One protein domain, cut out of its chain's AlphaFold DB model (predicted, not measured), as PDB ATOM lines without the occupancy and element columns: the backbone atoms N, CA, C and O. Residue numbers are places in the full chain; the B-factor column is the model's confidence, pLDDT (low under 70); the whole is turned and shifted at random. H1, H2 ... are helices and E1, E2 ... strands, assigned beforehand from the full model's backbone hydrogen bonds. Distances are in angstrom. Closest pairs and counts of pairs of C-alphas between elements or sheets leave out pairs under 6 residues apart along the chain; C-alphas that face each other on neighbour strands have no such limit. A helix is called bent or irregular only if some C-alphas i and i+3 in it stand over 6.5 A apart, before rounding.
ATOM      1  N   ALA A   4     -25.760 -46.823  -1.312       61.88
ATOM      2  CA  ALA A   4     -26.924 -47.652  -0.995       61.88
ATOM      3  C   ALA A   4     -28.258 -46.894  -1.120       61.88
ATOM      4  O   ALA A   4     -29.260 -47.472  -1.532       61.88
ATOM      5  N   TYR A   5     -28.266 -45.595  -0.811       62.69
ATOM      6  CA  TYR A   5     -29.499 -44.807  -0.768       62.69
ATOM      7  C   TYR A   5     -30.050 -44.469  -2.160       62.69
ATOM      8  O   TYR A   5     -31.253 -44.581  -2.369       62.69
ATOM      9  N   GLY A   6     -29.193 -44.127  -3.132       63.56
ATOM     10  CA  GLY A   6     -29.636 -43.840  -4.506       63.56
ATOM     11  C   GLY A   6     -30.206 -45.077  -5.208       63.56
ATOM     12  O   GLY A   6     -31.240 -45.003  -5.869       63.56
ATOM     13  N   LEU A   7     -29.583 -46.241  -4.989       74.50
ATOM     14  CA  LEU A   7     -30.110 -47.515  -5.477       74.50
ATOM     15  C   LEU A   7     -31.450 -47.858  -4.812       74.50
ATOM     16  O   LEU A   7     -32.348 -48.350  -5.486       74.50
ATOM     17  N   PHE A   8     -31.600 -47.579  -3.513       77.81
ATOM     18  CA  PHE A   8     -32.832 -47.864  -2.782       77.81
ATOM     19  C   PHE A   8     -34.029 -47.111  -3.370       77.81
ATOM     20  O   PHE A   8     -35.047 -47.738  -3.642       77.81
ATOM     21  N   PHE A   9     -33.903 -45.808  -3.641       79.81
ATOM     22  CA  PHE A   9     -34.986 -45.041  -4.268       79.81
ATOM     23  C   PHE A   9     -35.297 -45.533  -5.685       79.81
ATOM     24  O   PHE A   9     -36.459 -45.805  -5.987       79.81
ATOM     25  N   GLY A  10     -34.274 -45.736  -6.523       82.44
ATOM     26  CA  GLY A  10     -34.462 -46.253  -7.882       82.44
ATOM     27  C   GLY A  10     -35.070 -47.661  -7.930       82.44
ATOM     28  O   GLY A  10     -35.796 -47.978  -8.866       82.44
ATOM     29  N   ALA A  11     -34.819 -48.502  -6.922       88.06
ATOM     30  CA  ALA A  11     -35.346 -49.866  -6.847       88.06
ATOM     31  C   ALA A  11     -36.738 -49.954  -6.205       88.06
ATOM     32  O   ALA A  11     -37.580 -50.725  -6.666       88.06
ATOM     33  N   MET A  12     -36.980 -49.186  -5.139       90.12
ATOM     34  CA  MET A  12     -38.223 -49.239  -4.363       90.12
ATOM     35  C   MET A  12     -39.345 -48.428  -4.989       90.12
ATOM     36  O   MET A  12     -40.506 -48.816  -4.873       90.12
ATOM     37  N   LEU A  13     -39.033 -47.312  -5.649       90.25
ATOM     38  CA  LEU A  13     -40.071 -46.463  -6.217       90.25
ATOM     39  C   LEU A  13     -40.896 -47.198  -7.290       90.25
ATOM     40  O   LEU A  13     -42.121 -47.168  -7.183       90.25
ATOM     41  N   PRO A  14     -40.300 -47.934  -8.253       92.69
ATOM     42  CA  PRO A  14     -41.085 -48.759  -9.169       92.69
ATOM     43  C   PRO A  14     -41.927 -49.814  -8.445       92.69
ATOM     44  O   PRO A  14     -43.061 -50.052  -8.848       92.69
ATOM     45  N   ALA A  15     -41.417 -50.405  -7.359       93.00
ATOM     46  CA  ALA A  15     -42.164 -51.371  -6.554       93.00
ATOM     47  C   ALA A  15     -43.480 -50.777  -6.052       93.00
ATOM     48  O   ALA A  15     -44.547 -51.345  -6.263       93.00
ATOM     49  N   VAL A  16     -43.391 -49.602  -5.426       93.31
ATOM     50  CA  VAL A  16     -44.532 -48.880  -4.860       93.31
ATOM     51  C   VAL A  16     -45.495 -48.448  -5.965       93.31
ATOM     52  O   VAL A  16     -46.698 -48.667  -5.840       93.31
ATOM     53  N   ILE A  17     -44.973 -47.922  -7.080       91.88
ATOM     54  CA  ILE A  17     -45.778 -47.525  -8.244       91.88
ATOM     55  C   ILE A  17     -46.611 -48.703  -8.752       91.88
ATOM     56  O   ILE A  17     -47.832 -48.590  -8.862       91.88
ATOM     57  N   PHE A  18     -45.965 -49.827  -9.070       93.75
ATOM     58  CA  PHE A  18     -46.646 -50.955  -9.698       93.75
ATOM     59  C   PHE A  18     -47.521 -51.744  -8.720       93.75
ATOM     60  O   PHE A  18     -48.566 -52.242  -9.139       93.75
ATOM     61  N   ALA A  19     -47.155 -51.815  -7.438       93.38
ATOM     62  CA  ALA A  19     -47.983 -52.446  -6.415       93.38
ATOM     63  C   ALA A  19     -49.334 -51.737  -6.273       93.38
ATOM     64  O   ALA A  19     -50.375 -52.391  -6.310       93.38
ATOM     65  N   GLU A  20     -49.343 -50.406  -6.195       92.62
ATOM     66  CA  GLU A  20     -50.595 -49.654  -6.087       92.62
ATOM     67  C   GLU A  20     -51.419 -49.743  -7.381       92.62
ATOM     68  O   GLU A  20     -52.634 -49.921  -7.333       92.62
ATOM     69  N   ILE A  21     -50.776 -49.723  -8.557       90.25
ATOM     70  CA  ILE A  21     -51.472 -49.964  -9.835       90.25
ATOM     71  C   ILE A  21     -52.133 -51.351  -9.843       90.25
ATOM     72  O   ILE A  21     -53.260 -51.492 -10.325       90.25
ATOM     73  N   ALA A  22     -51.472 -52.373  -9.295       91.50
ATOM     74  CA  ALA A  22     -52.059 -53.702  -9.156       91.50
ATOM     75  C   ALA A  22     -53.279 -53.687  -8.224       91.50
ATOM     76  O   ALA A  22     -54.307 -54.260  -8.582       91.50
ATOM     77  N   VAL A  23     -53.209 -52.987  -7.086       93.00
ATOM     78  CA  VAL A  23     -54.347 -52.810  -6.165       93.00
ATOM     79  C   VAL A  23     -55.516 -52.110  -6.858       93.00
ATOM     80  O   VAL A  23     -56.639 -52.604  -6.793       93.00
ATOM     81  N   LEU A  24     -55.267 -51.017  -7.583       89.56
ATOM     82  CA  LEU A  24     -56.300 -50.290  -8.330       89.56
ATOM     83  C   LEU A  24     -56.953 -51.161  -9.404       89.56
ATOM     84  O   LEU A  24     -58.172 -51.138  -9.574       89.56
ATOM     85  N   LYS A  25     -56.158 -51.972 -10.106       88.12
ATOM     86  CA  LYS A  25     -56.668 -52.920 -11.100       88.12
ATOM     87  C   LYS A  25     -57.542 -54.000 -10.461       88.12
ATOM     88  O   LYS A  25     -58.592 -54.320 -11.015       88.12
ATOM     89  N   ILE A  26     -57.139 -54.537  -9.309       89.88
ATOM     90  CA  ILE A  26     -57.942 -55.506  -8.546       89.88
ATOM     91  C   ILE A  26     -59.244 -54.850  -8.067       89.88
ATOM     92  O   ILE A  26     -60.309 -55.436  -8.221       89.88
ATOM     93  N   ALA A  27     -59.180 -53.621  -7.551       89.31
ATOM     94  CA  ALA A  27     -60.349 -52.873  -7.091       89.31
ATOM     95  C   ALA A  27     -61.342 -52.557  -8.224       89.31
ATOM     96  O   ALA A  27     -62.545 -52.506  -7.989       89.31
ATOM     97  N   GLY A  28     -60.851 -52.371  -9.452       86.00
ATOM     98  CA  GLY A  28     -61.685 -52.193 -10.643       86.00
ATOM     99  C   GLY A  28     -62.259 -53.486 -11.221       86.00
ATOM    100  O   GLY A  28     -63.108 -53.429 -12.112       86.00
ATOM    101  N   TYR A  29     -61.826 -54.657 -10.749       87.00
ATOM    102  CA  TYR A  29     -62.278 -55.928 -11.299       87.00
ATOM    103  C   TYR A  29     -63.764 -56.164 -10.994       87.00
ATOM    104  O   TYR A  29     -64.182 -56.215  -9.841       87.00
ATOM    105  N   GLY A  30     -64.573 -56.325 -12.044       83.38
ATOM    106  CA  GLY A  30     -66.015 -56.562 -11.920       83.38
ATOM    107  C   GLY A  30     -66.857 -55.313 -11.628       83.38
ATOM    108  O   GLY A  30     -68.075 -55.433 -11.505       83.38
ATOM    109  N   VAL A  31     -66.252 -54.122 -11.559       88.12
ATOM    110  CA  VAL A  31     -66.985 -52.857 -11.407       88.12
ATOM    111  C   VAL A  31     -67.606 -52.463 -12.748       88.12
ATOM    112  O   VAL A  31     -66.901 -52.260 -13.734       88.12
ATOM    113  N   THR A  32     -68.933 -52.342 -12.789       88.25
ATOM    114  CA  THR A  32     -69.690 -51.949 -13.993       88.25
ATOM    115  C   THR A  32     -70.289 -50.547 -13.907       88.25
ATOM    116  O   THR A  32     -70.715 -50.013 -14.928       88.25
ATOM    117  N   ASP A  33     -70.312 -49.942 -12.714       91.00
ATOM    118  CA  ASP A  33     -70.790 -48.575 -12.510       91.00
ATOM    119  C   ASP A  33     -69.795 -47.560 -13.114       91.00
ATOM    120  O   ASP A  33     -68.642 -47.488 -12.667       91.00
ATOM    121  N   PRO A  34     -70.216 -46.745 -14.102       86.88
ATOM    122  CA  PRO A  34     -69.368 -45.725 -14.711       86.88
ATOM    123  C   PRO A  34     -68.816 -44.703 -13.712       86.88
ATOM    124  O   PRO A  34     -67.698 -44.218 -13.895       86.88
ATOM    125  N   VAL A  35     -69.567 -44.374 -12.654       90.75
ATOM    126  CA  VAL A  35     -69.136 -43.391 -11.647       90.75
ATOM    127  C   VAL A  35     -67.985 -43.953 -10.817       90.75
ATOM    128  O   VAL A  35     -66.978 -43.275 -10.609       90.75
ATOM    129  N   ALA A  36     -68.094 -45.213 -10.400       87.31
ATOM    130  CA  ALA A  36     -67.035 -45.906  -9.675       87.31
ATOM    131  C   ALA A  36     -65.764 -46.076 -10.531       87.31
ATOM    132  O   ALA A  36     -64.661 -45.825 -10.044       87.31
ATOM    133  N   LEU A  37     -65.904 -46.421 -11.819       84.69
ATOM    134  CA  LEU A  37     -64.771 -46.515 -12.750       84.69
ATOM    135  C   LEU A  37     -64.070 -45.165 -12.957       84.69
ATOM    136  O   LEU A  37     -62.840 -45.104 -12.946       84.69
ATOM    137  N   ALA A  38     -64.830 -44.075 -13.086       86.38
ATOM    138  CA  ALA A  38     -64.267 -42.729 -13.168       86.38
ATOM    139  C   ALA A  38     -63.517 -42.341 -11.881       86.38
ATOM    140  O   ALA A  38     -62.449 -41.732 -11.950       86.38
ATOM    141  N   GLY A  39     -64.034 -42.739 -10.714       88.75
ATOM    142  CA  GLY A  39     -63.361 -42.554  -9.426       88.75
ATOM    143  C   GLY A  39     -62.020 -43.290  -9.343       88.75
ATOM    144  O   GLY A  39     -61.018 -42.694  -8.952       88.75
ATOM    145  N   LEU A  40     -61.975 -44.555  -9.775       88.69
ATOM    146  CA  LEU A  40     -60.738 -45.345  -9.829       88.69
ATOM    147  C   LEU A  40     -59.717 -44.760 -10.809       88.69
ATOM    148  O   LEU A  40     -58.529 -44.701 -10.493       88.69
ATOM    149  N   TRP A  41     -60.169 -44.272 -11.966       87.56
ATOM    150  CA  TRP A  41     -59.304 -43.557 -12.906       87.56
ATOM    151  C   TRP A  41     -58.740 -42.270 -12.292       87.56
ATOM    152  O   TRP A  41     -57.544 -42.009 -12.394       87.56
ATOM    153  N   GLY A  42     -59.561 -41.490 -11.585       89.12
ATOM    154  CA  GLY A  42     -59.104 -40.302 -10.861       89.12
ATOM    155  C   GLY A  42     -58.051 -40.627  -9.798       89.12
ATOM    156  O   GLY A  42     -57.030 -39.943  -9.712       89.12
ATOM    157  N   LEU A  43     -58.256 -41.705  -9.036       91.69
ATOM    158  CA  LEU A  43     -57.294 -42.178  -8.040       91.69
ATOM    159  C   LEU A  43     -55.974 -42.615  -8.690       91.69
ATOM    160  O   LEU A  43     -54.905 -42.242  -8.209       91.69
ATOM    161  N   PHE A  44     -56.046 -43.319  -9.823       89.62
ATOM    162  CA  PHE A  44     -54.877 -43.660 -10.634       89.62
ATOM    163  C   PHE A  44     -54.103 -42.412 -11.080       89.62
ATOM    164  O   PHE A  44     -52.885 -42.357 -10.914       89.62
ATOM    165  N   LEU A  45     -54.783 -41.379 -11.588       89.94
ATOM    166  CA  LEU A  45     -54.129 -40.140 -12.024       89.94
ATOM    167  C   LEU A  45     -53.447 -39.396 -10.871       89.94
ATOM    168  O   LEU A  45     -52.312 -38.939 -11.024       89.94
ATOM    169  N   ILE A  46     -54.112 -39.295  -9.716       92.44
ATOM    170  CA  ILE A  46     -53.530 -38.698  -8.503       92.44
ATOM    171  C   ILE A  46     -52.276 -39.469  -8.099       92.44
ATOM    172  O   ILE A  46     -51.234 -38.863  -7.842       92.44
ATOM    173  N   TRP A  47     -52.355 -40.798  -8.092       92.69
ATOM    174  CA  TRP A  47     -51.235 -41.657  -7.739       92.69
ATOM    175  C   TRP A  47     -50.043 -41.483  -8.683       92.69
ATOM    176  O   TRP A  47     -48.921 -41.266  -8.223       92.69
ATOM    177  N   VAL A  48     -50.275 -41.495  -9.998       88.12
ATOM    178  CA  VAL A  48     -49.227 -41.238 -10.998       88.12
ATOM    179  C   VAL A  48     -48.602 -39.859 -10.781       88.12
ATOM    180  O   VAL A  48     -47.377 -39.737 -10.795       88.12
ATOM    181  N   GLY A  49     -49.411 -38.831 -10.509       90.44
ATOM    182  CA  GLY A  49     -48.923 -37.486 -10.195       90.44
ATOM    183  C   GLY A  49     -48.012 -37.453  -8.963       90.44
ATOM    184  O   GLY A  49     -46.918 -36.890  -9.021       90.44
ATOM    185  N   ILE A  50     -48.416 -38.110  -7.872       93.31
ATOM    186  CA  ILE A  50     -47.601 -38.243  -6.653       93.31
ATOM    187  C   ILE A  50     -46.277 -38.948  -6.966       93.31
ATOM    188  O   ILE A  50     -45.220 -38.479  -6.549       93.31
ATOM    189  N   CYS A  51     -46.309 -40.029  -7.742       90.75
ATOM    190  CA  CYS A  51     -45.111 -40.782  -8.103       90.75
ATOM    191  C   CYS A  51     -44.130 -39.954  -8.941       90.75
ATOM    192  O   CYS A  51     -42.927 -40.005  -8.695       90.75
ATOM    193  N   VAL A  52     -44.627 -39.144  -9.882       89.62
ATOM    194  CA  VAL A  52     -43.792 -38.205 -10.651       89.62
ATOM    195  C   VAL A  52     -43.154 -37.165  -9.730       89.62
ATOM    196  O   VAL A  52     -41.966 -36.884  -9.863       89.62
ATOM    197  N   ILE A  53     -43.898 -36.622  -8.762       92.00
ATOM    198  CA  ILE A  53     -43.353 -35.668  -7.785       92.00
ATOM    199  C   ILE A  53     -42.260 -36.329  -6.939       92.00
ATOM    200  O   ILE A  53     -41.184 -35.754  -6.794       92.00
ATOM    201  N   ILE A  54     -42.502 -37.535  -6.420       91.06
ATOM    202  CA  ILE A  54     -41.520 -38.284  -5.621       91.06
ATOM    203  C   ILE A  54     -40.279 -38.630  -6.450       91.06
ATOM    204  O   ILE A  54     -39.182 -38.631  -5.907       91.06
ATOM    205  N   LEU A  55     -40.429 -38.888  -7.750       88.50
ATOM    206  CA  LEU A  55     -39.304 -39.158  -8.640       88.50
ATOM    207  C   LEU A  55     -38.476 -37.901  -8.938       88.50
ATOM    208  O   LEU A  55     -37.256 -37.963  -9.004       88.50
ATOM    209  N   VAL A  56     -39.125 -36.756  -9.157       89.94
ATOM    210  CA  VAL A  56     -38.448 -35.536  -9.627       89.94
ATOM    211  C   VAL A  56     -37.919 -34.689  -8.471       89.94
ATOM    212  O   VAL A  56     -36.858 -34.074  -8.595       89.94
ATOM    213  N   ALA A  57     -38.627 -34.638  -7.341       90.94
ATOM    214  CA  ALA A  57     -38.292 -33.743  -6.237       90.94
ATOM    215  C   ALA A  57     -36.918 -34.028  -5.593       90.94
ATOM    216  O   ALA A  57     -36.182 -33.059  -5.385       90.94
ATOM    217  N   PRO A  58     -36.510 -35.284  -5.311       88.12
ATOM    218  CA  PRO A  58     -35.203 -35.558  -4.712       88.12
ATOM    219  C   PRO A  58     -34.029 -35.175  -5.626       88.12
ATOM    220  O   PRO A  58     -33.170 -34.415  -5.164       88.12
ATOM    221  N   PRO A  59     -33.991 -35.552  -6.924       87.69
ATOM    222  CA  PRO A  59     -32.978 -35.053  -7.853       87.69
ATOM    223  C   PRO A  59     -32.926 -33.534  -7.931       87.69
ATOM    224  O   PRO A  59     -31.840 -32.955  -7.956       87.69
ATOM    225  N   LEU A  60     -34.087 -32.875  -7.938       90.19
ATOM    226  CA  LEU A  60     -34.168 -31.421  -7.991       90.19
ATOM    227  C   LEU A  60     -33.584 -30.785  -6.719       90.19
ATOM    228  O   LEU A  60     -32.796 -29.841  -6.796       90.19
ATOM    229  N   ALA A  61     -33.895 -31.338  -5.546       90.19
ATOM    230  CA  ALA A  61     -33.326 -30.902  -4.276       90.19
ATOM    231  C   ALA A  61     -31.801 -31.099  -4.240       90.19
ATOM    232  O   ALA A  61     -31.069 -30.194  -3.828       90.19
ATOM    233  N   VAL A  62     -31.296 -32.237  -4.728       88.25
ATOM    234  CA  VAL A  62     -29.851 -32.497  -4.844       88.25
ATOM    235  C   VAL A  62     -29.199 -31.540  -5.841       88.25
ATOM    236  O   VAL A  62     -28.109 -31.036  -5.579       88.25
ATOM    237  N   PHE A  63     -29.859 -31.222  -6.953       90.19
ATOM    238  CA  PHE A  63     -29.354 -30.265  -7.936       90.19
ATOM    239  C   PHE A  63     -29.139 -28.871  -7.331       90.19
ATOM    240  O   PHE A  63     -28.123 -28.229  -7.607       90.19
ATOM    241  N   PHE A  64     -30.066 -28.404  -6.492       93.62
ATOM    242  CA  PHE A  64     -29.952 -27.094  -5.849       93.62
ATOM    243  C   PHE A  64     -28.994 -27.080  -4.653       93.62
ATOM    244  O   PHE A  64     -28.322 -26.073  -4.440       93.62
ATOM    245  N   THR A  65     -28.889 -28.177  -3.900       92.50
ATOM    246  CA  THR A  65     -28.058 -28.243  -2.683       92.50
ATOM    247  C   THR A  65     -26.621 -28.702  -2.940       92.50
ATOM    248  O   THR A  65     -25.699 -28.195  -2.306       92.50
ATOM    249  N   ASN A  66     -26.402 -29.649  -3.856       87.69
ATOM    250  CA  ASN A  66     -25.113 -30.306  -4.091       87.69
ATOM    251  C   ASN A  66     -24.923 -30.707  -5.566       87.69
ATOM    252  O   ASN A  66     -24.949 -31.883  -5.944       87.69
ATOM    253  N   ARG A  67     -24.639 -29.712  -6.416       82.19
ATOM    254  CA  ARG A  67     -24.408 -29.901  -7.865       82.19
ATOM    255  C   ARG A  67     -23.323 -30.923  -8.210       82.19
ATOM    256  O   ARG A  67     -23.384 -31.535  -9.272       82.19
ATOM    257  N   THR A  68     -22.335 -31.108  -7.339       82.50
ATOM    258  CA  THR A  68     -21.243 -32.072  -7.541       82.50
ATOM    259  C   THR A  68     -21.712 -33.519  -7.394       82.50
ATOM    260  O   THR A  68     -21.279 -34.365  -8.171       82.50
ATOM    261  N   MET A  69     -22.638 -33.801  -6.468       83.19
ATOM    262  CA  MET A  69     -23.201 -35.145  -6.262       83.19
ATOM    263  C   MET A  69     -24.400 -35.445  -7.166       83.19
ATOM    264  O   MET A  69     -24.730 -36.610  -7.367       83.19
ATOM    265  N   PHE A  70     -25.017 -34.424  -7.766       86.81
ATOM    266  CA  PHE A  70     -26.181 -34.585  -8.641       86.81
ATOM    267  C   PHE A  70     -25.980 -35.627  -9.749       86.81
ATOM    268  O   PHE A  70     -26.842 -36.472  -9.960       86.81
ATOM    269  N   ARG A  71     -24.829 -35.608 -10.435       85.75
ATOM    270  CA  ARG A  71     -24.547 -36.560 -11.526       85.75
ATOM    271  C   ARG A  71     -24.530 -38.003 -11.038       85.75
ATOM    272  O   ARG A  71     -25.064 -38.880 -11.700       85.75
ATOM    273  N   GLU A  72     -23.909 -38.231  -9.889       85.06
ATOM    274  CA  GLU A  72     -23.807 -39.556  -9.292       85.06
ATOM    275  C   GLU A  72     -25.181 -40.056  -8.835       85.06
ATOM    276  O   GLU A  72     -25.573 -41.164  -9.190       85.06
ATOM    277  N   VAL A  73     -25.948 -39.212  -8.138       87.12
ATOM    278  CA  VAL A  73     -27.319 -39.533  -7.710       87.12
ATOM    279  C   VAL A  73     -28.202 -39.867  -8.912       87.12
ATOM    280  O   VAL A  73     -28.859 -40.901  -8.906       87.12
ATOM    281  N   MET A  74     -28.140 -39.070  -9.981       88.38
ATOM    282  CA  MET A  74     -28.887 -39.336 -11.213       88.38
ATOM    283  C   MET A  74     -28.513 -40.673 -11.859       88.38
ATOM    284  O   MET A  74     -29.395 -41.373 -12.343       88.38
ATOM    285  N   LEU A  75     -27.231 -41.056 -11.870       89.38
ATOM    286  CA  LEU A  75     -26.808 -42.349 -12.421       89.38
ATOM    287  C   LEU A  75     -27.387 -43.523 -11.624       89.38
ATOM    288  O   LEU A  75     -27.862 -44.486 -12.225       89.38
ATOM    289  N   TYR A  76     -27.381 -43.430 -10.292       89.56
ATOM    290  CA  TYR A  76     -27.958 -44.461  -9.430       89.56
ATOM    291  C   TYR A  76     -29.480 -44.521  -9.525       89.56
ATOM    292  O   TYR A  76     -30.028 -45.617  -9.624       89.56
ATOM    293  N   GLU A  77     -30.159 -43.376  -9.529       89.81
ATOM    294  CA  GLU A  77     -31.616 -43.339  -9.623       89.81
ATOM    295  C   GLU A  77     -32.104 -43.805 -10.990       89.81
ATOM    296  O   GLU A  77     -32.923 -44.716 -11.056       89.81
ATOM    297  N   VAL A  78     -31.561 -43.264 -12.087       91.75
ATOM    298  CA  VAL A  78     -31.948 -43.676 -13.446       91.75
ATOM    299  C   VAL A  78     -31.563 -45.131 -13.698       91.75
ATOM    300  O   VAL A  78     -32.357 -45.881 -14.262       91.75
ATOM    301  N   GLY A  79     -30.375 -45.555 -13.257       92.00
ATOM    302  CA  GLY A  79     -29.928 -46.939 -13.385       92.00
ATOM    303  C   GLY A  79     -30.802 -47.914 -12.594       92.00
ATOM    304  O   GLY A  79     -31.207 -48.945 -13.130       92.00
ATOM    305  N   GLY A  80     -31.139 -47.569 -11.348       91.81
ATOM    306  CA  GLY A  80     -32.052 -48.338 -10.505       91.81
ATOM    307  C   GLY A  80     -33.441 -48.430 -11.123       91.81
ATOM    308  O   GLY A  80     -33.950 -49.527 -11.338       91.81
ATOM    309  N   LEU A  81     -34.017 -47.295 -11.502       93.19
ATOM    310  CA  LEU A  81     -35.357 -47.234 -12.078       93.19
ATOM    311  C   LEU A  81     -35.433 -48.034 -13.382       93.19
ATOM    312  O   LEU A  81     -36.350 -48.827 -13.569       93.19
ATOM    313  N   ALA A  82     -34.425 -47.912 -14.248       94.94
ATOM    314  CA  ALA A  82     -34.333 -48.689 -15.479       94.94
ATOM    315  C   ALA A  82     -34.226 -50.203 -15.214       94.94
ATOM    316  O   ALA A  82     -34.932 -50.987 -15.844       94.94
ATOM    317  N   LEU A  83     -33.396 -50.633 -14.259       95.31
ATOM    318  CA  LEU A  83     -33.209 -52.058 -13.980       95.31
ATOM    319  C   LEU A  83     -34.432 -52.693 -13.300       95.31
ATOM    320  O   LEU A  83     -34.816 -53.813 -13.636       95.31
ATOM    321  N   PHE A  84     -35.029 -51.997 -12.333       95.31
ATOM    322  CA  PHE A  84     -36.056 -52.563 -11.462       95.31
ATOM    323  C   PHE A  84     -37.480 -52.385 -11.993       95.31
ATOM    324  O   PHE A  84     -38.332 -53.215 -11.678       95.31
ATOM    325  N   THR A  85     -37.763 -51.384 -12.835       95.06
ATOM    326  CA  THR A  85     -39.102 -51.205 -13.428       95.06
ATOM    327  C   THR A  85     -39.612 -52.454 -14.155       95.06
ATOM    328  O   THR A  85     -40.723 -52.879 -13.847       95.06
ATOM    329  N   PRO A  86     -38.847 -53.107 -15.051       95.94
ATOM    330  CA  PRO A  86     -39.305 -54.321 -15.731       95.94
ATOM    331  C   PRO A  86     -39.607 -55.484 -14.776       95.94
ATOM    332  O   PRO A  86     -40.563 -56.228 -14.989       95.94
ATOM    333  N   ILE A  87     -38.826 -55.612 -13.701       95.44
ATOM    334  CA  ILE A  87     -38.998 -56.653 -12.681       95.44
ATOM    335  C   ILE A  87     -40.301 -56.416 -11.910       95.44
ATOM    336  O   ILE A  87     -41.143 -57.309 -11.812       95.44
ATOM    337  N   TRP A  88     -40.499 -55.196 -11.408       96.06
ATOM    338  CA  TRP A  88     -41.698 -54.838 -10.654       96.06
ATOM    339  C   TRP A  88     -42.957 -54.832 -11.508       96.06
ATOM    340  O   TRP A  88     -44.014 -55.237 -11.025       96.06
ATOM    341  N   PHE A  89     -42.842 -54.451 -12.778       94.56
ATOM    342  CA  PHE A  89     -43.918 -54.577 -13.751       94.56
ATOM    343  C   PHE A  89     -44.371 -56.036 -13.893       94.56
ATOM    344  O   PHE A  89     -45.567 -56.312 -13.786       94.56
ATOM    345  N   ALA A  90     -43.437 -56.975 -14.081       95.06
ATOM    346  CA  ALA A  90     -43.765 -58.393 -14.218       95.06
ATOM    347  C   ALA A  90     -44.432 -58.949 -12.950       95.06
ATOM    348  O   ALA A  90     -45.510 -59.537 -13.033       95.06
ATOM    349  N   ILE A  91     -43.840 -58.692 -11.778       95.94
ATOM    350  CA  ILE A  91     -44.370 -59.149 -10.483       95.94
ATOM    351  C   ILE A  91     -45.775 -58.592 -10.240       95.94
ATOM    352  O   ILE A  91     -46.691 -59.340  -9.915       95.94
ATOM    353  N   SER A  92     -45.968 -57.289 -10.420       94.56
ATOM    354  CA  SER A  92     -47.250 -56.641 -10.120       94.56
ATOM    355  C   SER A  92     -48.340 -57.035 -11.112       94.56
ATOM    356  O   SER A  92     -49.509 -57.132 -10.744       94.56
ATOM    357  N   THR A  93     -47.968 -57.319 -12.364       93.25
ATOM    358  CA  THR A  93     -48.904 -57.850 -13.361       93.25
ATOM    359  C   THR A  93     -49.441 -59.211 -12.922       93.25
ATOM    360  O   THR A  93     -50.661 -59.381 -12.890       93.25
ATOM    361  N   GLU A  94     -48.561 -60.115 -12.491       94.81
ATOM    362  CA  GLU A  94     -48.942 -61.427 -11.949       94.81
ATOM    363  C   GLU A  94     -49.767 -61.299 -10.660       94.81
ATOM    364  O   GLU A  94     -50.826 -61.914 -10.542       94.81
ATOM    365  N   LEU A  95     -49.364 -60.426  -9.727       93.19
ATOM    366  CA  LEU A  95     -50.124 -60.160  -8.496       93.19
ATOM    367  C   LEU A  95     -51.531 -59.615  -8.774       93.19
ATOM    368  O   LEU A  95     -52.465 -59.925  -8.043       93.19
ATOM    369  N   SER A  96     -51.702 -58.841  -9.848       91.69
ATOM    370  CA  SER A  96     -53.009 -58.339 -10.289       91.69
ATOM    371  C   SER A  96     -53.885 -59.388 -10.992       91.69
ATOM    372  O   SER A  96     -54.949 -59.047 -11.510       91.69
ATOM    373  N   GLY A  97     -53.431 -60.645 -11.072       89.88
ATOM    374  CA  GLY A  97     -54.133 -61.752 -11.727       89.88
ATOM    375  C   GLY A  97     -53.995 -61.785 -13.252       89.88
ATOM    376  O   GLY A  97     -54.730 -62.514 -13.915       89.88
ATOM    377  N   GLY A  98     -53.095 -60.986 -13.835       90.31
ATOM    378  CA  GLY A  98     -52.801 -61.007 -15.270       90.31
ATOM    379  C   GLY A  98     -51.506 -61.753 -15.576       90.31
ATOM    380  O   GLY A  98     -50.566 -61.694 -14.798       90.31
ATOM    381  N   SER A  99     -51.411 -62.384 -16.749       94.31
ATOM    382  CA  SER A  99     -50.131 -62.946 -17.195       94.31
ATOM    383  C   SER A  99     -49.219 -61.842 -17.735       94.31
ATOM    384  O   SER A  99     -49.591 -61.126 -18.677       94.31
ATOM    385  N   TRP A 100     -48.006 -61.719 -17.192       93.94
ATOM    386  CA  TRP A 100     -47.029 -60.743 -17.698       93.94
ATOM    387  C   TRP A 100     -46.632 -61.059 -19.146       93.94
ATOM    388  O   TRP A 100     -46.539 -60.154 -19.971       93.94
ATOM    389  N   ILE A 101     -46.511 -62.346 -19.494       93.69
ATOM    390  CA  ILE A 101     -46.216 -62.804 -20.859       93.69
ATOM    391  C   ILE A 101     -47.338 -62.391 -21.815       93.69
ATOM    392  O   ILE A 101     -47.072 -61.822 -22.872       93.69
ATOM    393  N   ALA A 102     -48.601 -62.621 -21.437       93.38
ATOM    394  CA  ALA A 102     -49.734 -62.201 -22.261       93.38
ATOM    395  C   ALA A 102     -49.760 -60.676 -22.449       93.38
ATOM    396  O   ALA A 102     -50.033 -60.190 -23.546       93.38
ATOM    397  N   THR A 103     -49.415 -59.926 -21.404       92.44
ATOM    398  CA  THR A 103     -49.334 -58.461 -21.445       92.44
ATOM    399  C   THR A 103     -48.233 -57.983 -22.394       92.44
ATOM    400  O   THR A 103     -48.440 -57.035 -23.146       92.44
ATOM    401  N   LEU A 104     -47.090 -58.672 -22.458       92.88
ATOM    402  CA  LEU A 104     -46.046 -58.365 -23.442       92.88
ATOM    403  C   LEU A 104     -46.467 -58.638 -24.885       92.88
ATOM    404  O   LEU A 104     -46.019 -57.932 -25.784       92.88
ATOM    405  N   LEU A 105     -47.305 -59.650 -25.110       93.12
ATOM    406  CA  LEU A 105     -47.765 -60.032 -26.446       93.12
ATOM    407  C   LEU A 105     -48.942 -59.188 -26.939       93.12
ATOM    408  O   LEU A 105     -49.082 -58.976 -28.139       93.12
ATOM    409  N   THR A 106     -49.790 -58.715 -26.026       92.81
ATOM    410  CA  THR A 106     -51.028 -57.992 -26.360       92.81
ATOM    411  C   THR A 106     -50.944 -56.489 -26.105       92.81
ATOM    412  O   THR A 106     -51.715 -55.730 -26.688       92.81
ATOM    413  N   GLY A 107     -49.969 -56.044 -25.312       90.75
ATOM    414  CA  GLY A 107     -49.832 -54.662 -24.868       90.75
ATOM    415  C   GLY A 107     -50.640 -54.355 -23.605       90.75
ATOM    416  O   GLY A 107     -51.312 -55.213 -23.031       90.75
ATOM    417  N   VAL A 108     -50.570 -53.100 -23.166       88.94
ATOM    418  CA  VAL A 108     -51.328 -52.576 -22.023       88.94
ATOM    419  C   VAL A 108     -52.292 -51.514 -22.530       88.94
ATOM    420  O   VAL A 108     -51.882 -50.571 -23.207       88.94
ATOM    421  N   LYS A 109     -53.572 -51.652 -22.185       85.88
ATOM    422  CA  LYS A 109     -54.588 -50.648 -22.506       85.88
ATOM    423  C   LYS A 109     -54.581 -49.517 -21.490       85.88
ATOM    424  O   LYS A 109     -54.398 -49.776 -20.303       85.88
ATOM    425  N   SER A 110     -54.803 -48.293 -21.958       81.88
ATOM    426  CA  SER A 110     -54.899 -47.088 -21.127       81.88
ATOM    427  C   SER A 110     -53.737 -46.930 -20.138       81.88
ATOM    428  O   SER A 110     -53.921 -46.497 -19.004       81.88
ATOM    429  N   ALA A 111     -52.531 -47.304 -20.569       78.88
ATOM    430  CA  ALA A 111     -51.359 -47.404 -19.711       78.88
ATOM    431  C   ALA A 111     -50.765 -46.034 -19.362       78.88
ATOM    432  O   ALA A 111     -50.253 -45.844 -18.261       78.88
ATOM    433  N   ILE A 112     -50.799 -45.094 -20.313       83.75
ATOM    434  CA  ILE A 112     -50.142 -43.791 -20.176       83.75
ATOM    435  C   ILE A 112     -51.202 -42.691 -20.156       83.75
ATOM    436  O   ILE A 112     -51.946 -42.570 -21.130       83.75
ATOM    437  N   PRO A 113     -51.269 -41.860 -19.103       86.44
ATOM    438  CA  PRO A 113     -52.129 -40.688 -19.119       86.44
ATOM    439  C   PRO A 113     -51.582 -39.667 -20.124       86.44
ATOM    440  O   PRO A 113     -50.461 -39.176 -19.984       86.44
ATOM    441  N   VAL A 114     -52.374 -39.351 -21.143       88.44
ATOM    442  CA  VAL A 114     -52.061 -38.349 -22.169       88.44
ATOM    443  C   VAL A 114     -53.172 -37.308 -22.252       88.44
ATOM    444  O   VAL A 114     -54.319 -37.558 -21.876       88.44
ATOM    445  N   LEU A 115     -52.828 -36.122 -22.748       88.00
ATOM    446  CA  LEU A 115     -53.803 -35.069 -23.008       88.00
ATOM    447  C   LEU A 115     -54.578 -35.397 -24.288       88.00
ATOM    448  O   LEU A 115     -53.998 -35.468 -25.371       88.00
ATOM    449  N   GLY A 116     -55.880 -35.614 -24.137       85.00
ATOM    450  CA  GLY A 116     -56.838 -35.788 -25.217       85.00
ATOM    451  C   GLY A 116     -57.489 -34.471 -25.635       85.00
ATOM    452  O   GLY A 116     -57.129 -33.378 -25.182       85.00
ATOM    453  N   GLU A 117     -58.485 -34.578 -26.508       85.75
ATOM    454  CA  GLU A 117     -59.259 -33.424 -26.956       85.75
ATOM    455  C   GLU A 117     -59.987 -32.751 -25.780       85.75
ATOM    456  O   GLU A 117     -60.464 -33.399 -24.842       85.75
ATOM    457  N   GLY A 118     -60.036 -31.416 -25.804       84.75
ATOM    458  CA  GLY A 118     -60.727 -30.635 -24.776       84.75
ATOM    459  C   GLY A 118     -60.047 -30.617 -23.402       84.75
ATOM    460  O   GLY A 118     -60.736 -30.403 -22.410       84.75
ATOM    461  N   TRP A 119     -58.724 -30.829 -23.327       82.12
ATOM    462  CA  TRP A 119     -57.944 -30.854 -22.072       82.12
ATOM    463  C   TRP A 119     -58.309 -31.997 -21.113       82.12
ATOM    464  O   TRP A 119     -58.010 -31.943 -19.919       82.12
ATOM    465  N   THR A 120     -58.935 -33.051 -21.630       86.12
ATOM    466  CA  THR A 120     -59.245 -34.251 -20.851       86.12
ATOM    467  C   THR A 120     -58.026 -35.173 -20.781       86.12
ATOM    468  O   THR A 120     -57.255 -35.263 -21.734       86.12
ATOM    469  N   ILE A 121     -57.818 -35.850 -19.648       85.56
ATOM    470  CA  ILE A 121     -56.741 -36.841 -19.510       85.56
ATOM    471  C   ILE A 121     -57.305 -38.214 -19.865       85.56
ATOM    472  O   ILE A 121     -58.144 -38.756 -19.139       85.56
ATOM    473  N   VAL A 122     -56.823 -38.774 -20.972       86.44
ATOM    474  CA  VAL A 122     -57.217 -40.090 -21.484       86.44
ATOM    475  C   VAL A 122     -56.042 -41.058 -21.408       86.44
ATOM    476  O   VAL A 122     -54.883 -40.654 -21.483       86.44
ATOM    477  N   GLY A 123     -56.324 -42.345 -21.229       85.62
ATOM    478  CA  GLY A 123     -55.289 -43.373 -21.231       85.62
ATOM    479  C   GLY A 123     -54.933 -43.796 -22.653       85.62
ATOM    480  O   GLY A 123     -55.792 -44.306 -23.368       85.62
ATOM    481  N   ALA A 124     -53.670 -43.643 -23.043       86.94
ATOM    482  CA  ALA A 124     -53.132 -44.182 -24.285       86.94
ATOM    483  C   ALA A 124     -52.726 -45.652 -24.131       86.94
ATOM    484  O   ALA A 124     -52.134 -46.055 -23.124       86.94
ATOM    485  N   ASP A 125     -53.010 -46.438 -25.166       89.75
ATOM    486  CA  ASP A 125     -52.608 -47.838 -25.252       89.75
ATOM    487  C   ASP A 125     -51.121 -47.955 -25.611       89.75
ATOM    488  O   ASP A 125     -50.611 -47.253 -26.488       89.75
ATOM    489  N   VAL A 126     -50.426 -48.888 -24.965       90.19
ATOM    490  CA  VAL A 126     -49.036 -49.233 -25.274       90.19
ATOM    491  C   VAL A 126     -49.019 -50.621 -25.889       90.19
ATOM    492  O   VAL A 126     -49.151 -51.633 -25.201       90.19
ATOM    493  N   GLY A 127     -48.859 -50.660 -27.209       92.44
ATOM    494  CA  GLY A 127     -48.804 -51.905 -27.962       92.44
ATOM    495  C   GLY A 127     -47.549 -52.743 -27.665       92.44
ATOM    496  O   GLY A 127     -46.528 -52.215 -27.208       92.44
ATOM    497  N   PRO A 128     -47.578 -54.043 -28.001       92.38
ATOM    498  CA  PRO A 128     -46.482 -54.981 -27.732       92.38
ATOM    499  C   PRO A 128     -45.173 -54.592 -28.435       92.38
ATOM    500  O   PRO A 128     -44.085 -54.776 -27.889       92.38
ATOM    501  N   VAL A 129     -45.284 -53.971 -29.617       93.69
ATOM    502  CA  VAL A 129     -44.156 -53.477 -30.427       93.69
ATOM    503  C   VAL A 129     -43.336 -52.413 -29.690       93.69
ATOM    504  O   VAL A 129     -42.147 -52.277 -29.948       93.69
ATOM    505  N   ILE A 130     -43.944 -51.672 -28.762       93.44
ATOM    506  CA  ILE A 130     -43.258 -50.647 -27.964       93.44
ATOM    507  C   ILE A 130     -42.916 -51.200 -26.579       93.44
ATOM    508  O   ILE A 130     -41.806 -50.996 -26.081       93.44
ATOM    509  N   LEU A 131     -43.845 -51.933 -25.961       92.81
ATOM    510  CA  LEU A 131     -43.699 -52.423 -24.593       92.81
ATOM    511  C   LEU A 131     -42.503 -53.368 -24.430       92.81
ATOM    512  O   LEU A 131     -41.635 -53.117 -23.600       92.81
ATOM    513  N   ALA A 132     -42.416 -54.436 -25.227       93.31
ATOM    514  CA  ALA A 132     -41.361 -55.429 -25.034       93.31
ATOM    515  C   ALA A 132     -39.952 -54.860 -25.312       93.31
ATOM    516  O   ALA A 132     -39.069 -55.041 -24.467       93.31
ATOM    517  N   PRO A 133     -39.714 -54.110 -26.411       95.44
ATOM    518  CA  PRO A 133     -38.411 -53.493 -26.639       95.44
ATOM    519  C   PRO A 133     -38.046 -52.450 -25.585       95.44
ATOM    520  O   PRO A 133     -36.889 -52.399 -25.175       95.44
ATOM    521  N   SER A 134     -39.002 -51.642 -25.110       94.81
ATOM    522  CA  SER A 134     -38.714 -50.636 -24.080       94.81
ATOM    523  C   SER A 134     -38.272 -51.276 -22.766       94.81
ATOM    524  O   SER A 134     -37.248 -50.872 -22.221       94.81
ATOM    525  N   LEU A 135     -38.949 -52.331 -22.305       94.94
ATOM    526  CA  LEU A 135     -38.542 -53.057 -21.098       94.94
ATOM    527  C   LEU A 135     -37.159 -53.703 -21.253       94.94
ATOM    528  O   LEU A 135     -36.344 -53.620 -20.338       94.94
ATOM    529  N   LEU A 136     -36.854 -54.288 -22.417       96.00
ATOM    530  CA  LEU A 136     -35.526 -54.842 -22.690       96.00
ATOM    531  C   LEU A 136     -34.440 -53.757 -22.655       96.00
ATOM    532  O   LEU A 136     -33.396 -53.940 -22.029       96.00
ATOM    533  N   VAL A 137     -34.695 -52.613 -23.295       97.06
ATOM    534  CA  VAL A 137     -33.785 -51.459 -23.282       97.06
ATOM    535  C   VAL A 137     -33.580 -50.949 -21.859       97.06
ATOM    536  O   VAL A 137     -32.449 -50.646 -21.496       97.06
ATOM    537  N   MET A 138     -34.630 -50.902 -21.037       96.75
ATOM    538  CA  MET A 138     -34.529 -50.506 -19.632       96.75
ATOM    539  C   MET A 138     -33.622 -51.453 -18.833       96.75
ATOM    540  O   MET A 138     -32.734 -50.972 -18.131       96.75
ATOM    541  N   ILE A 139     -33.746 -52.775 -19.003       96.25
ATOM    542  CA  ILE A 139     -32.848 -53.747 -18.350       96.25
ATOM    543  C   ILE A 139     -31.394 -53.509 -18.772       96.25
ATOM    544  O   ILE A 139     -30.506 -53.427 -17.922       96.25
ATOM    545  N   ILE A 140     -31.144 -53.380 -20.079       96.75
ATOM    546  CA  ILE A 140     -29.792 -53.173 -20.620       96.75
ATOM    547  C   ILE A 140     -29.205 -51.857 -20.101       96.75
ATOM    548  O   ILE A 140     -28.069 -51.827 -19.627       96.75
ATOM    549  N   LEU A 141     -29.980 -50.773 -20.154       95.00
ATOM    550  CA  LEU A 141     -29.560 -49.455 -19.690       95.00
ATOM    551  C   LEU A 141     -29.274 -49.470 -18.187       95.00
ATOM    552  O   LEU A 141     -28.224 -48.993 -17.767       95.00
ATOM    553  N   GLY A 142     -30.161 -50.066 -17.390       93.00
ATOM    554  CA  GLY A 142     -29.978 -50.215 -15.950       93.00
ATOM    555  C   GLY A 142     -28.711 -50.996 -15.610       93.00
ATOM    556  O   GLY A 142     -27.903 -50.538 -14.804       93.00
ATOM    557  N   ALA A 143     -28.469 -52.118 -16.292       94.19
ATOM    558  CA  ALA A 143     -27.258 -52.919 -16.112       94.19
ATOM    559  C   ALA A 143     -25.973 -52.160 -16.489       94.19
ATOM    560  O   ALA A 143     -24.953 -52.298 -15.813       94.19
ATOM    561  N   ILE A 144     -26.005 -51.341 -17.547       93.94
ATOM    562  CA  ILE A 144     -24.858 -50.518 -17.961       93.94
ATOM    563  C   ILE A 144     -24.605 -49.389 -16.958       93.94
ATOM    564  O   ILE A 144     -23.464 -49.207 -16.532       93.94
ATOM    565  N   LEU A 145     -25.647 -48.646 -16.576       92.00
ATOM    566  CA  LEU A 145     -25.538 -47.486 -15.688       92.00
ATOM    567  C   LEU A 145     -25.116 -47.879 -14.272       92.00
ATOM    568  O   LEU A 145     -24.309 -47.179 -13.667       92.00
ATOM    569  N   LEU A 146     -25.616 -49.008 -13.762       90.19
ATOM    570  CA  LEU A 146     -25.288 -49.502 -12.422       90.19
ATOM    571  C   LEU A 146     -23.951 -50.253 -12.353       90.19
ATOM    572  O   LEU A 146     -23.517 -50.643 -11.268       90.19
ATOM    573  N   ARG A 147     -23.269 -50.460 -13.485       90.25
ATOM    574  CA  ARG A 147     -21.966 -51.126 -13.504       90.25
ATOM    575  C   ARG A 147     -20.935 -50.262 -12.761       90.25
ATOM    576  O   ARG A 147     -20.721 -49.122 -13.176       90.25
ATOM    577  N   PRO A 148     -20.199 -50.795 -11.762       84.19
ATOM    578  CA  PRO A 148     -19.245 -50.008 -10.972       84.19
ATOM    579  C   PRO A 148     -18.245 -49.217 -11.826       84.19
ATOM    580  O   PRO A 148     -18.040 -48.026 -11.617       84.19
ATOM    581  N   SER A 149     -17.718 -49.846 -12.882       86.06
ATOM    582  CA  SER A 149     -16.778 -49.214 -13.812       86.06
ATOM    583  C   SER A 149     -17.374 -48.050 -14.610       86.06
ATOM    584  O   SER A 149     -16.640 -47.160 -15.030       86.06
ATOM    585  N   PHE A 150     -18.681 -48.073 -14.891       86.81
ATOM    586  CA  PHE A 150     -19.357 -46.961 -15.560       86.81
ATOM    587  C   PHE A 150     -19.521 -45.803 -14.580       86.81
ATOM    588  O   PHE A 150     -19.164 -44.672 -14.894       86.81
ATOM    589  N   ILE A 151     -19.966 -46.099 -13.362       84.56
ATOM    590  CA  ILE A 151     -20.175 -45.085 -12.332       84.56
ATOM    591  C   ILE A 151     -18.869 -44.363 -12.021       84.56
ATOM    592  O   ILE A 151     -18.832 -43.146 -12.139       84.56
ATOM    593  N   GLU A 152     -17.778 -45.079 -11.745       82.12
ATOM    594  CA  GLU A 152     -16.463 -44.467 -11.493       82.12
ATOM    595  C   GLU A 152     -16.001 -43.559 -12.640       82.12
ATOM    596  O   GLU A 152     -15.452 -42.476 -12.419       82.12
ATOM    597  N   ARG A 153     -16.267 -43.977 -13.883       83.06
ATOM    598  CA  ARG A 153     -15.917 -43.217 -15.085       83.06
ATOM    599  C   ARG A 153     -16.801 -42.013 -15.335       83.06
ATOM    600  O   ARG A 153     -16.374 -41.176 -16.114       83.06
ATOM    601  N   TYR A 154     -17.997 -41.907 -14.766       82.81
ATOM    602  CA  TYR A 154     -18.927 -40.815 -15.075       82.81
ATOM    603  C   TYR A 154     -19.309 -39.958 -13.860       82.81
ATOM    604  O   TYR A 154     -19.741 -38.820 -14.054       82.81
ATOM    605  N   SER A 155     -19.064 -40.424 -12.632       75.06
ATOM    606  CA  SER A 155     -19.312 -39.682 -11.389       75.06
ATOM    607  C   SER A 155     -18.173 -38.727 -11.017       75.06
ATOM    608  O   SER A 155     -18.429 -37.638 -10.510       75.06
ATOM    609  N   LEU A 156     -16.918 -39.083 -11.312       70.50
ATOM    610  CA  LEU A 156     -15.754 -38.287 -10.912       70.50
ATOM    611  C   LEU A 156     -15.504 -37.091 -11.854       70.50
ATOM    612  O   LEU A 156     -15.568 -37.268 -13.078       70.50
ATOM    613  N   PRO A 157     -15.167 -35.892 -11.334       65.56
ATOM    614  CA  PRO A 157     -14.593 -34.795 -12.119       65.56
ATOM    615  C   PRO A 157     -13.340 -35.240 -12.891       65.56
ATOM    616  O   PRO A 157     -12.566 -36.048 -12.379       65.56
ATOM    617  N   ALA A 158     -13.119 -34.711 -14.100       59.62
ATOM    618  CA  ALA A 158     -12.014 -35.124 -14.978       59.62
ATOM    619  C   ALA A 158     -10.632 -35.067 -14.289       59.62
ATOM    620  O   ALA A 158      -9.869 -36.023 -14.391       59.62
ATOM    621  N   GLU A 159     -10.377 -34.033 -13.481       55.75
ATOM    622  CA  GLU A 159      -9.135 -33.871 -12.704       55.75
ATOM    623  C   GLU A 159      -8.886 -35.026 -11.716       55.75
ATOM    624  O   GLU A 159      -7.766 -35.497 -11.545       55.75
ATOM    625  N   SER A 160      -9.946 -35.559 -11.104       56.66
ATOM    626  CA  SER A 160      -9.849 -36.699 -10.181       56.66
ATOM    627  C   SER A 160      -9.767 -38.065 -10.879       56.66
ATOM    628  O   SER A 160      -9.425 -39.059 -10.233       56.66
ATOM    629  N   ARG A 161     -10.043 -38.132 -12.192       56.06
ATOM    630  CA  ARG A 161      -9.860 -39.350 -13.006       56.06
ATOM    631  C   ARG A 161      -8.400 -39.547 -13.391       56.06
ATOM    632  O   ARG A 161      -7.915 -40.671 -13.330       56.06
ATOM    633  N   GLU A 162      -7.692 -38.470 -13.726       54.62
ATOM    634  CA  GLU A 162      -6.261 -38.518 -14.059       54.62
ATOM    635  C   GLU A 162      -5.396 -38.908 -12.854       54.62
ATOM    636  O   GLU A 162      -4.422 -39.642 -13.005       54.62
ATOM    637  N   ALA A 163      -5.804 -38.525 -11.640       54.88
ATOM    638  CA  ALA A 163      -5.135 -38.933 -10.404       54.88
ATOM    639  C   ALA A 163      -5.315 -40.427 -10.052       54.88
ATOM    640  O   ALA A 163      -4.537 -40.965  -9.266       54.88
TER     641      ALA A 163
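AT A GLANCE: This is residues 4 to 163 of the 281 residues of an uncharacterized protein of Thorarchaeota archaeon (strain OWC) (UniProt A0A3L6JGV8). What is the shape? Long helices run roughly lengthwise, H1 and H5 packing on H3, with H2a alongside H1; a small hairpin, E1 and E2, crosses near H2a, and H6 and H7 trail off at one end. What builds it? The 160 printed residues, mostly helix, hold seven named helices and two antiparallel strands, ordered H1 H2 H3 H4 E1 E2 H5 H6 H7. It is only just loose, close to compact (radius of gyration of the C-alphas 18.3 A), and only just elongated, 66 by 33 by 29 A.

IN THESE COORDINATES: What precedes the strands? H1, residues 4 to 27, spans 34.4 A from C-alpha 4 at (-26.924, -47.652, -0.995). H2, residues 34 to 65, is one helix by its hydrogen bonds but bent, C-alphas 55 and 58 being 6.7 A apart; its arms are H2a, 34 to 55, and H2b, 58 to 65. H3, residues 67 to 95, spans 39.7 A and is only just irregular, C-alphas 68 and 71 being 6.9 A apart; H4 is 100 to 106. What follows? E1 is residues 108 to 115 and E2 121 to 126. H5 is 128 to 145, H6 148 to 155, and H7 158 to 162, ending at C-alpha 162 (-6.261, -38.518, -14.059).

HOW THE PARTS SIT: What touches the hub, H3? Among them, H1 does, closest C-alphas Gly 10 and Gly 80, 4.1 A, and H5 touches its residues 75 to 86 alone, Gly 79 and Gly 142, 4.2 A. How do strands and helices bond? In hairpin E1 and E2, N 114 and O 122 are 2.8 A apart, within hydrogen-bond range. Every O i to N i+4 pair is within range in H2a, H2b, H4, H6 and H7, but 18 of 20 in H1, 21 of 25 in H3 and 13 of 14 in H5.

THE WHOLE: How large is it? The farthest C-alphas, Asp 33 and Ala 163, are 66.4 A apart. Is it continuous and confident? The printed part has no cut and no long link; residues 4 to 6 and 157 to 163 have pLDDT under 70.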